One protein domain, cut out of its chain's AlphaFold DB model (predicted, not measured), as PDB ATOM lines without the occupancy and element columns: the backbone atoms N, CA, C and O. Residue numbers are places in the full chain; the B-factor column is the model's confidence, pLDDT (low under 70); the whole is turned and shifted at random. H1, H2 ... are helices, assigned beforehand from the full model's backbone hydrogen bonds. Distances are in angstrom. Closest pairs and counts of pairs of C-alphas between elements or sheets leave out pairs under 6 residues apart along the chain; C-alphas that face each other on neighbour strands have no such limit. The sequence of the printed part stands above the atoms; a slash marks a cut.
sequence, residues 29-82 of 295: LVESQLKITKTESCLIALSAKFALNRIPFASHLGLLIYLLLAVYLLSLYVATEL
ATOM      1  N   LEU A  29       9.068  44.631  -0.066       81.44
ATOM      2  CA  LEU A  29       9.130  44.011  -1.390       81.44
ATOM      3  C   LEU A  29       9.572  42.543  -1.303       81.44
ATOM      4  O   LEU A  29       8.948  41.686  -1.925       81.44
ATOM      5  N   VAL A  30      10.609  42.249  -0.515       81.62
ATOM      6  CA  VAL A  30      11.114  40.882  -0.311       81.62
ATOM      7  C   VAL A  30      10.070  40.013   0.394       81.62
ATOM      8  O   VAL A  30       9.822  38.891  -0.044       81.62
ATOM      9  N   GLU A  31       9.390  40.530   1.419       77.25
ATOM     10  CA  GLU A  31       8.318  39.806   2.116       77.25
ATOM     11  C   GLU A  31       7.097  39.559   1.215       77.25
ATOM     12  O   GLU A  31       6.536  38.461   1.218       77.25
ATOM     13  N   SER A  32       6.713  40.534   0.381       72.25
ATOM     14  CA  SER A  32       5.630  40.357  -0.593       72.25
ATOM     15  C   SER A  32       5.978  39.313  -1.655       72.25
ATOM     16  O   SER A  32       5.136  38.478  -1.983       72.25
ATOM     17  N   GLN A  33       7.204  39.338  -2.183       78.12
ATOM     18  CA  GLN A  33       7.670  38.363  -3.170       78.12
ATOM     19  C   GLN A  33       7.700  36.952  -2.578       78.12
ATOM     20  O   GLN A  33       7.188  36.023  -3.201       78.12
ATOM     21  N   LEU A  34       8.193  36.805  -1.342       79.50
ATOM     22  CA  LEU A  34       8.229  35.532  -0.620       79.50
ATOM     23  C   LEU A  34       6.823  34.967  -0.351       79.50
ATOM     24  O   LEU A  34       6.608  33.755  -0.431       79.50
ATOM     25  N   LYS A  35       5.840  35.830  -0.057       78.12
ATOM     26  CA  LYS A  35       4.443  35.415   0.139       78.12
ATOM     27  C   LYS A  35       3.827  34.879  -1.154       78.12
ATOM     28  O   LYS A  35       3.186  33.831  -1.106       78.12
ATOM     29  N   ILE A  36       4.073  35.544  -2.288       74.69
ATOM     30  CA  ILE A  36       3.597  35.114  -3.615       74.69
ATOM     31  C   ILE A  36       4.200  33.753  -3.987       74.69
ATOM     32  O   ILE A  36       3.463  32.830  -4.339       74.69
ATOM     33  N   THR A  37       5.510  33.568  -3.791       78.00
ATOM     34  CA  THR A  37       6.165  32.278  -4.082       78.00
ATOM     35  C   THR A  37       5.625  31.154  -3.198       78.00
ATOM     36  O   THR A  37       5.425  30.030  -3.664       78.00
ATOM     37  N   LYS A  38       5.325  31.437  -1.923       80.50
ATOM     38  CA  LYS A  38       4.731  30.446  -1.016       80.50
ATOM     39  C   LYS A  38       3.319  30.046  -1.456       80.50
ATOM     40  O   LYS A  38       3.011  28.855  -1.447       80.50
ATOM     41  N   THR A  39       2.485  30.990  -1.891       76.31
ATOM     42  CA  THR A  39       1.140  30.680  -2.408       76.31
ATOM     43  C   THR A  39       1.177  29.886  -3.712       76.31
ATOM     44  O   THR A  39       0.449  28.901  -3.842       76.31
ATOM     45  N   GLU A  40       2.075  30.227  -4.636       78.12
ATOM     46  CA  GLU A  40       2.244  29.502  -5.900       78.12
ATOM     47  C   GLU A  40       2.755  28.076  -5.666       78.12
ATOM     48  O   GLU A  40       2.208  27.122  -6.217       78.12
ATOM     49  N   SER A  41       3.729  27.898  -4.766       75.75
ATOM     50  CA  SER A  41       4.236  26.568  -4.399       75.75
ATOM     51  C   SER A  41       3.152  25.670  -3.785       75.75
ATOM     52  O   SER A  41       3.108  24.471  -4.059       75.75
ATOM     53  N   CYS A  42       2.230  26.245  -3.003       71.81
ATOM     54  CA  CYS A  42       1.128  25.512  -2.386       71.81
ATOM     55  C   CYS A  42       0.078  25.085  -3.424       71.81
ATOM     56  O   CYS A  42      -0.380  23.942  -3.402       71.81
ATOM     57  N   LEU A  43      -0.237  25.959  -4.385       65.94
ATOM     58  CA  LEU A  43      -1.122  25.645  -5.510       65.94
ATOM     59  C   LEU A  43      -0.523  24.580  -6.435       65.94
ATOM     60  O   LEU A  43      -1.235  23.659  -6.831       65.94
ATOM     61  N   ILE A  44       0.780  24.639  -6.724       78.00
ATOM     62  CA  ILE A  44       1.476  23.619  -7.524       78.00
ATOM     63  C   ILE A  44       1.483  22.270  -6.792       78.00
ATOM     64  O   ILE A  44       1.186  21.244  -7.403       78.00
ATOM     65  N   ALA A  45       1.749  22.252  -5.482       75.56
ATOM     66  CA  ALA A  45       1.716  21.028  -4.681       75.56
ATOM     67  C   ALA A  45       0.304  20.420  -4.591       75.56
ATOM     68  O   ALA A  45       0.146  19.204  -4.712       75.56
ATOM     69  N   LEU A  46      -0.731  21.253  -4.431       68.12
ATOM     70  CA  LEU A  46      -2.128  20.817  -4.474       68.12
ATOM     71  C   LEU A  46      -2.484  20.271  -5.859       68.12
ATOM     72  O   LEU A  46      -2.994  19.157  -5.958       68.12
ATOM     73  N   SER A  47      -2.140  20.993  -6.926       73.88
ATOM     74  CA  SER A  47      -2.367  20.570  -8.311       73.88
ATOM     75  C   SER A  47      -1.683  19.237  -8.624       73.88
ATOM     76  O   SER A  47      -2.306  18.356  -9.210       73.88
ATOM     77  N   ALA A  48      -0.437  19.037  -8.190       74.38
ATOM     78  CA  ALA A  48       0.280  17.773  -8.361       74.38
ATOM     79  C   ALA A  48      -0.389  16.621  -7.590       74.38
ATOM     80  O   ALA A  48      -0.507  15.510  -8.110       74.38
ATOM     81  N   LYS A  49      -0.888  16.886  -6.377       74.88
ATOM     82  CA  LYS A  49      -1.592  15.895  -5.549       74.88
ATOM     83  C   LYS A  49      -2.949  15.495  -6.137       74.88
ATOM     84  O   LYS A  49      -3.341  14.336  -6.022       74.88
ATOM     85  N   PHE A  50      -3.638  16.420  -6.807       64.56
ATOM     86  CA  PHE A  50      -4.871  16.131  -7.545       64.56
ATOM     87  C   PHE A  50      -4.610  15.454  -8.897       64.56
ATOM     88  O   PHE A  50      -5.361  14.558  -9.269       64.56
ATOM     89  N   ALA A  51      -3.528  15.802  -9.598       65.81
ATOM     90  CA  ALA A  51      -3.142  15.154 -10.853       65.81
ATOM     91  C   ALA A  51      -2.770  13.669 -10.669       65.81
ATOM     92  O   ALA A  51      -2.987  12.867 -11.577       65.81
ATOM     93  N   LEU A  52      -2.247  13.294  -9.495       56.34
ATOM     94  CA  LEU A  52      -1.891  11.908  -9.176       56.34
ATOM     95  C   LEU A  52      -3.118  11.013  -8.927       56.34
ATOM     96  O   LEU A  52      -3.084   9.818  -9.210       56.34
ATOM     97  N   ASN A  53      -4.222  11.591  -8.451       56.12
ATOM     98  CA  ASN A  53      -5.474  10.883  -8.207       56.12
ATOM     99  C   ASN A  53      -6.451  11.164  -9.350       56.12
ATOM    100  O   ASN A  53      -7.378  11.963  -9.210       56.12
ATOM    101  N   ARG A  54      -6.270  10.477 -10.487       60.56
ATOM    102  CA  ARG A  54      -7.312  10.357 -11.521       60.56
ATOM    103  C   ARG A  54      -8.508   9.609 -10.933       60.56
ATOM    104  O   ARG A  54      -8.665   8.409 -11.133       60.56
ATOM    105  N   ILE A  55      -9.351  10.315 -10.192       65.94
ATOM    106  CA  ILE A  55     -10.684   9.830  -9.856       65.94
ATOM    107  C   ILE A  55     -11.444   9.807 -11.185       65.94
ATOM    108  O   ILE A  55     -11.587  10.858 -11.814       65.94
ATOM    109  N   PRO A  56     -11.883   8.640 -11.681       65.06
ATOM    110  CA  PRO A  56     -12.652   8.601 -12.908       65.06
ATOM    111  C   PRO A  56     -13.975   9.334 -12.664       65.06
ATOM    112  O   PRO A  56     -14.819   8.880 -11.894       65.06
ATOM    113  N   PHE A  57     -14.179  10.452 -13.362       66.88
ATOM    114  CA  PHE A  57     -15.428  11.230 -13.376       66.88
ATOM    115  C   PHE A  57     -16.617  10.472 -14.005       66.88
ATOM    116  O   PHE A  57     -17.637  11.065 -14.332       66.88
ATOM    117  N   ALA A  58     -16.505   9.153 -14.181       76.75
ATOM    118  CA  ALA A  58     -17.489   8.317 -14.858       76.75
ATOM    119  C   ALA A  58     -18.786   8.111 -14.053       76.75
ATOM    120  O   ALA A  58     -19.731   7.525 -14.568       76.75
ATOM    121  N   SER A  59     -18.849   8.573 -12.800       89.44
ATOM    122  CA  SER A  59     -20.059   8.490 -11.981       89.44
ATOM    123  C   SER A  59     -20.519   9.872 -11.524       89.44
ATOM    124  O   SER A  59     -19.712  10.717 -11.132       89.44
ATOM    125  N   HIS A  60     -21.840  10.074 -11.498       87.06
ATOM    126  CA  HIS A  60     -22.474  11.261 -10.911       87.06
ATOM    127  C   HIS A  60     -22.034  11.503  -9.457       87.06
ATOM    128  O   HIS A  60     -21.951  12.646  -9.013       87.06
ATOM    129  N   LEU A  61     -21.679  10.434  -8.735       89.50
ATOM    130  CA  LEU A  61     -21.135  10.514  -7.383       89.50
ATOM    131  C   LEU A  61     -19.758  11.197  -7.352       89.50
ATOM    132  O   LEU A  61     -19.506  12.022  -6.478       89.50
ATOM    133  N   GLY A  62     -18.887  10.908  -8.324       92.25
ATOM    134  CA  GLY A  62     -17.574  11.550  -8.441       92.25
ATOM    135  C   GLY A  62     -17.678  13.054  -8.706       92.25
ATOM    136  O   GLY A  62     -16.963  13.839  -8.085       92.25
ATOM    137  N   LEU A  63     -18.623  13.464  -9.560       90.19
ATOM    138  CA  LEU A  63     -18.906  14.880  -9.814       90.19
ATOM    139  C   LEU A  63     -19.418  15.589  -8.550       90.19
ATOM    140  O   LEU A  63     -18.977  16.692  -8.236       90.19
ATOM    141  N   LEU A  64     -20.317  14.945  -7.801       93.56
ATOM    142  CA  LEU A  64     -20.894  15.510  -6.582       93.56
ATOM    143  C   LEU A  64     -19.842  15.686  -5.477       93.56
ATOM    144  O   LEU A  64     -19.797  16.733  -4.834       93.56
ATOM    145  N   ILE A  65     -18.946  14.711  -5.303       93.44
ATOM    146  CA  ILE A  65     -17.819  14.814  -4.364       93.44
ATOM    147  C   ILE A  65     -16.867  15.943  -4.780       93.44
ATOM    148  O   ILE A  65     -16.430  16.718  -3.929       93.44
ATOM    149  N   TYR A  66     -16.578  16.077  -6.076       91.69
ATOM    150  CA  TYR A  66     -15.724  17.148  -6.590       91.69
ATOM    151  C   TYR A  66     -16.331  18.538  -6.348       91.69
ATOM    152  O   TYR A  66     -15.639  19.439  -5.876       91.69
ATOM    153  N   LEU A  67     -17.635  18.702  -6.592       94.25
ATOM    154  CA  LEU A  67     -18.355  19.950  -6.329       94.25
ATOM    155  C   LEU A  67     -18.376  20.299  -4.836       94.25
ATOM    156  O   LEU A  67     -18.114  21.446  -4.479       94.25
ATOM    157  N   LEU A  68     -18.624  19.323  -3.958       95.06
ATOM    158  CA  LEU A  68     -18.578  19.537  -2.507       95.06
ATOM    159  C   LEU A  68     -17.183  19.961  -2.037       95.06
ATOM    160  O   LEU A  68     -17.060  20.877  -1.226       95.06
ATOM    161  N   LEU A  69     -16.132  19.342  -2.576       94.75
ATOM    162  CA  LEU A  69     -14.754  19.702  -2.255       94.75
ATOM    163  C   LEU A  69     -14.406  21.115  -2.745       94.75
ATOM    164  O   LEU A  69     -13.768  21.873  -2.018       94.75
ATOM    165  N   ALA A  70     -14.854  21.491  -3.944       93.75
ATOM    166  CA  ALA A  70     -14.651  22.831  -4.490       93.75
ATOM    167  C   ALA A  70     -15.353  23.905  -3.640       93.75
ATOM    168  O   ALA A  70     -14.742  24.921  -3.310       93.75
ATOM    169  N   VAL A  71     -16.598  23.660  -3.219       95.75
ATOM    170  CA  VAL A  71     -17.340  24.562  -2.322       95.75
ATOM    171  C   VAL A  71     -16.651  24.666  -0.961       95.75
ATOM    172  O   VAL A  71     -16.489  25.771  -0.445       95.75
ATOM    173  N   TYR A  72     -16.193  23.546  -0.397       95.69
ATOM    174  CA  TYR A  72     -15.459  23.535   0.868       95.69
ATOM    175  C   TYR A  72     -14.166  24.362   0.787       95.69
ATOM    176  O   TYR A  72     -13.937  25.236   1.623       95.69
ATOM    177  N   LEU A  73     -13.353  24.162  -0.254       94.88
ATOM    178  CA  LEU A  73     -12.116  24.921  -0.450       94.88
ATOM    179  C   LEU A  73     -12.378  26.412  -0.686       94.88
ATOM    180  O   LEU A  73     -11.663  27.245  -0.133       94.88
ATOM    181  N   LEU A  74     -13.424  26.757  -1.442       92.69
ATOM    182  CA  LEU A  74     -13.825  28.148  -1.645       92.69
ATOM    183  C   LEU A  74     -14.266  28.798  -0.328       92.69
ATOM    184  O   LEU A  74     -13.873  29.923  -0.037       92.69
ATOM    185  N   SER A  75     -15.032  28.083   0.497       90.69
ATOM    186  CA  SER A  75     -15.464  28.580   1.806       90.69
ATOM    187  C   SER A  75     -14.289  28.795   2.762       90.69
ATOM    188  O   SER A  75     -14.239  29.815   3.448       90.69
ATOM    189  N   LEU A  76     -13.301  27.893   2.748       90.75
ATOM    190  CA  LEU A  76     -12.082  28.022   3.542       90.75
ATOM    191  C   LEU A  76     -11.245  29.219   3.080       90.75
ATOM    192  O   LEU A  76     -10.792  29.998   3.911       90.75
ATOM    193  N   TYR A  77     -11.099  29.398   1.765       89.25
ATOM    194  CA  TYR A  77     -10.399  30.540   1.181       89.25
ATOM    195  C   TYR A  77     -11.056  31.870   1.577       89.25
ATOM    196  O   TYR A  77     -10.383  32.781   2.060       89.25
ATOM    197  N   VAL A  78     -12.383  31.956   1.459       91.25
ATOM    198  CA  VAL A  78     -13.158  33.134   1.870       91.25
ATOM    199  C   VAL A  78     -13.008  33.397   3.371       91.25
ATOM    200  O   VAL A  78     -12.811  34.543   3.760       91.25
ATOM    201  N   ALA A  79     -13.029  32.363   4.216       87.94
ATOM    202  CA  ALA A  79     -12.811  32.519   5.655       87.94
ATOM    203  C   ALA A  79     -11.400  33.043   5.978       87.94
ATOM    204  O   ALA A  79     -11.253  33.914   6.837       87.94
ATOM    205  N   THR A  80     -10.372  32.568   5.263       86.06
ATOM    206  CA  THR A  80      -8.990  33.038   5.443       86.06
ATOM    207  C   THR A  80      -8.768  34.465   4.946       86.06
ATOM    208  O   THR A  80      -8.085  35.231   5.621       86.06
ATOM    209  N   GLU A  81      -9.360  34.854   3.815       83.19
ATOM    210  CA  GLU A  81      -9.213  36.206   3.253       83.19
ATOM    211  C   GLU A  81     -10.043  37.249   4.010       83.19
ATOM    212  O   GLU A  81      -9.618  38.392   4.164       83.19
ATOM    213  N   LEU A  82     -11.204  36.862   4.545       79.56
ATOM    214  CA  LEU A  82     -12.038  37.744   5.366       79.56
ATOM    215  C   LEU A  82     -11.586  37.818   6.832       79.56
ATOM    216  O   LEU A  82     -12.249  38.469   7.637       79.56
TER     217      LEU A  82
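What this domain is: This is residues 29 to 82 of the 295 residues of an uncharacterized protein of Brassica oleracea var. oleracea (UniProt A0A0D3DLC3). Two long helices, H1 then H2, make an open U: the chain runs along H1, turns through a link at one end and folds back along H2, with an empty gap between the two. The printed part has 54 residues with two named helices and no named strand, and its class is all helix. It is only just loose, close to extended, with a radius of gyration of the C-alphas of 14.8 A, and flat, spanning 47 by 27 by 8 A.

Where its parts are: Find C-alpha 29 at (9.130, 44.011, -1.390); from there H1, residues 29 to 52, runs 34.8 A. H2, residues 60 to 81, runs 31.6 A from C-alpha 60 at (-22.474, 11.261, -10.911) to C-alpha 81 at (-9.213, 36.206, 3.253).

How they stand to each other: H1 and H2 are apart, with no C-alpha of the one within 8 A of the other. A short link of 7 residues joins them. In both helices every O i to N i+4 pair is within hydrogen-bond range.

The domain as a whole: The C-alphas farthest apart, of Leu 29 and Ser 59, are 47.2 A apart. The printed part has no cut. Look for pLDDT under 70 at residues 43, 46 and 50 to 57.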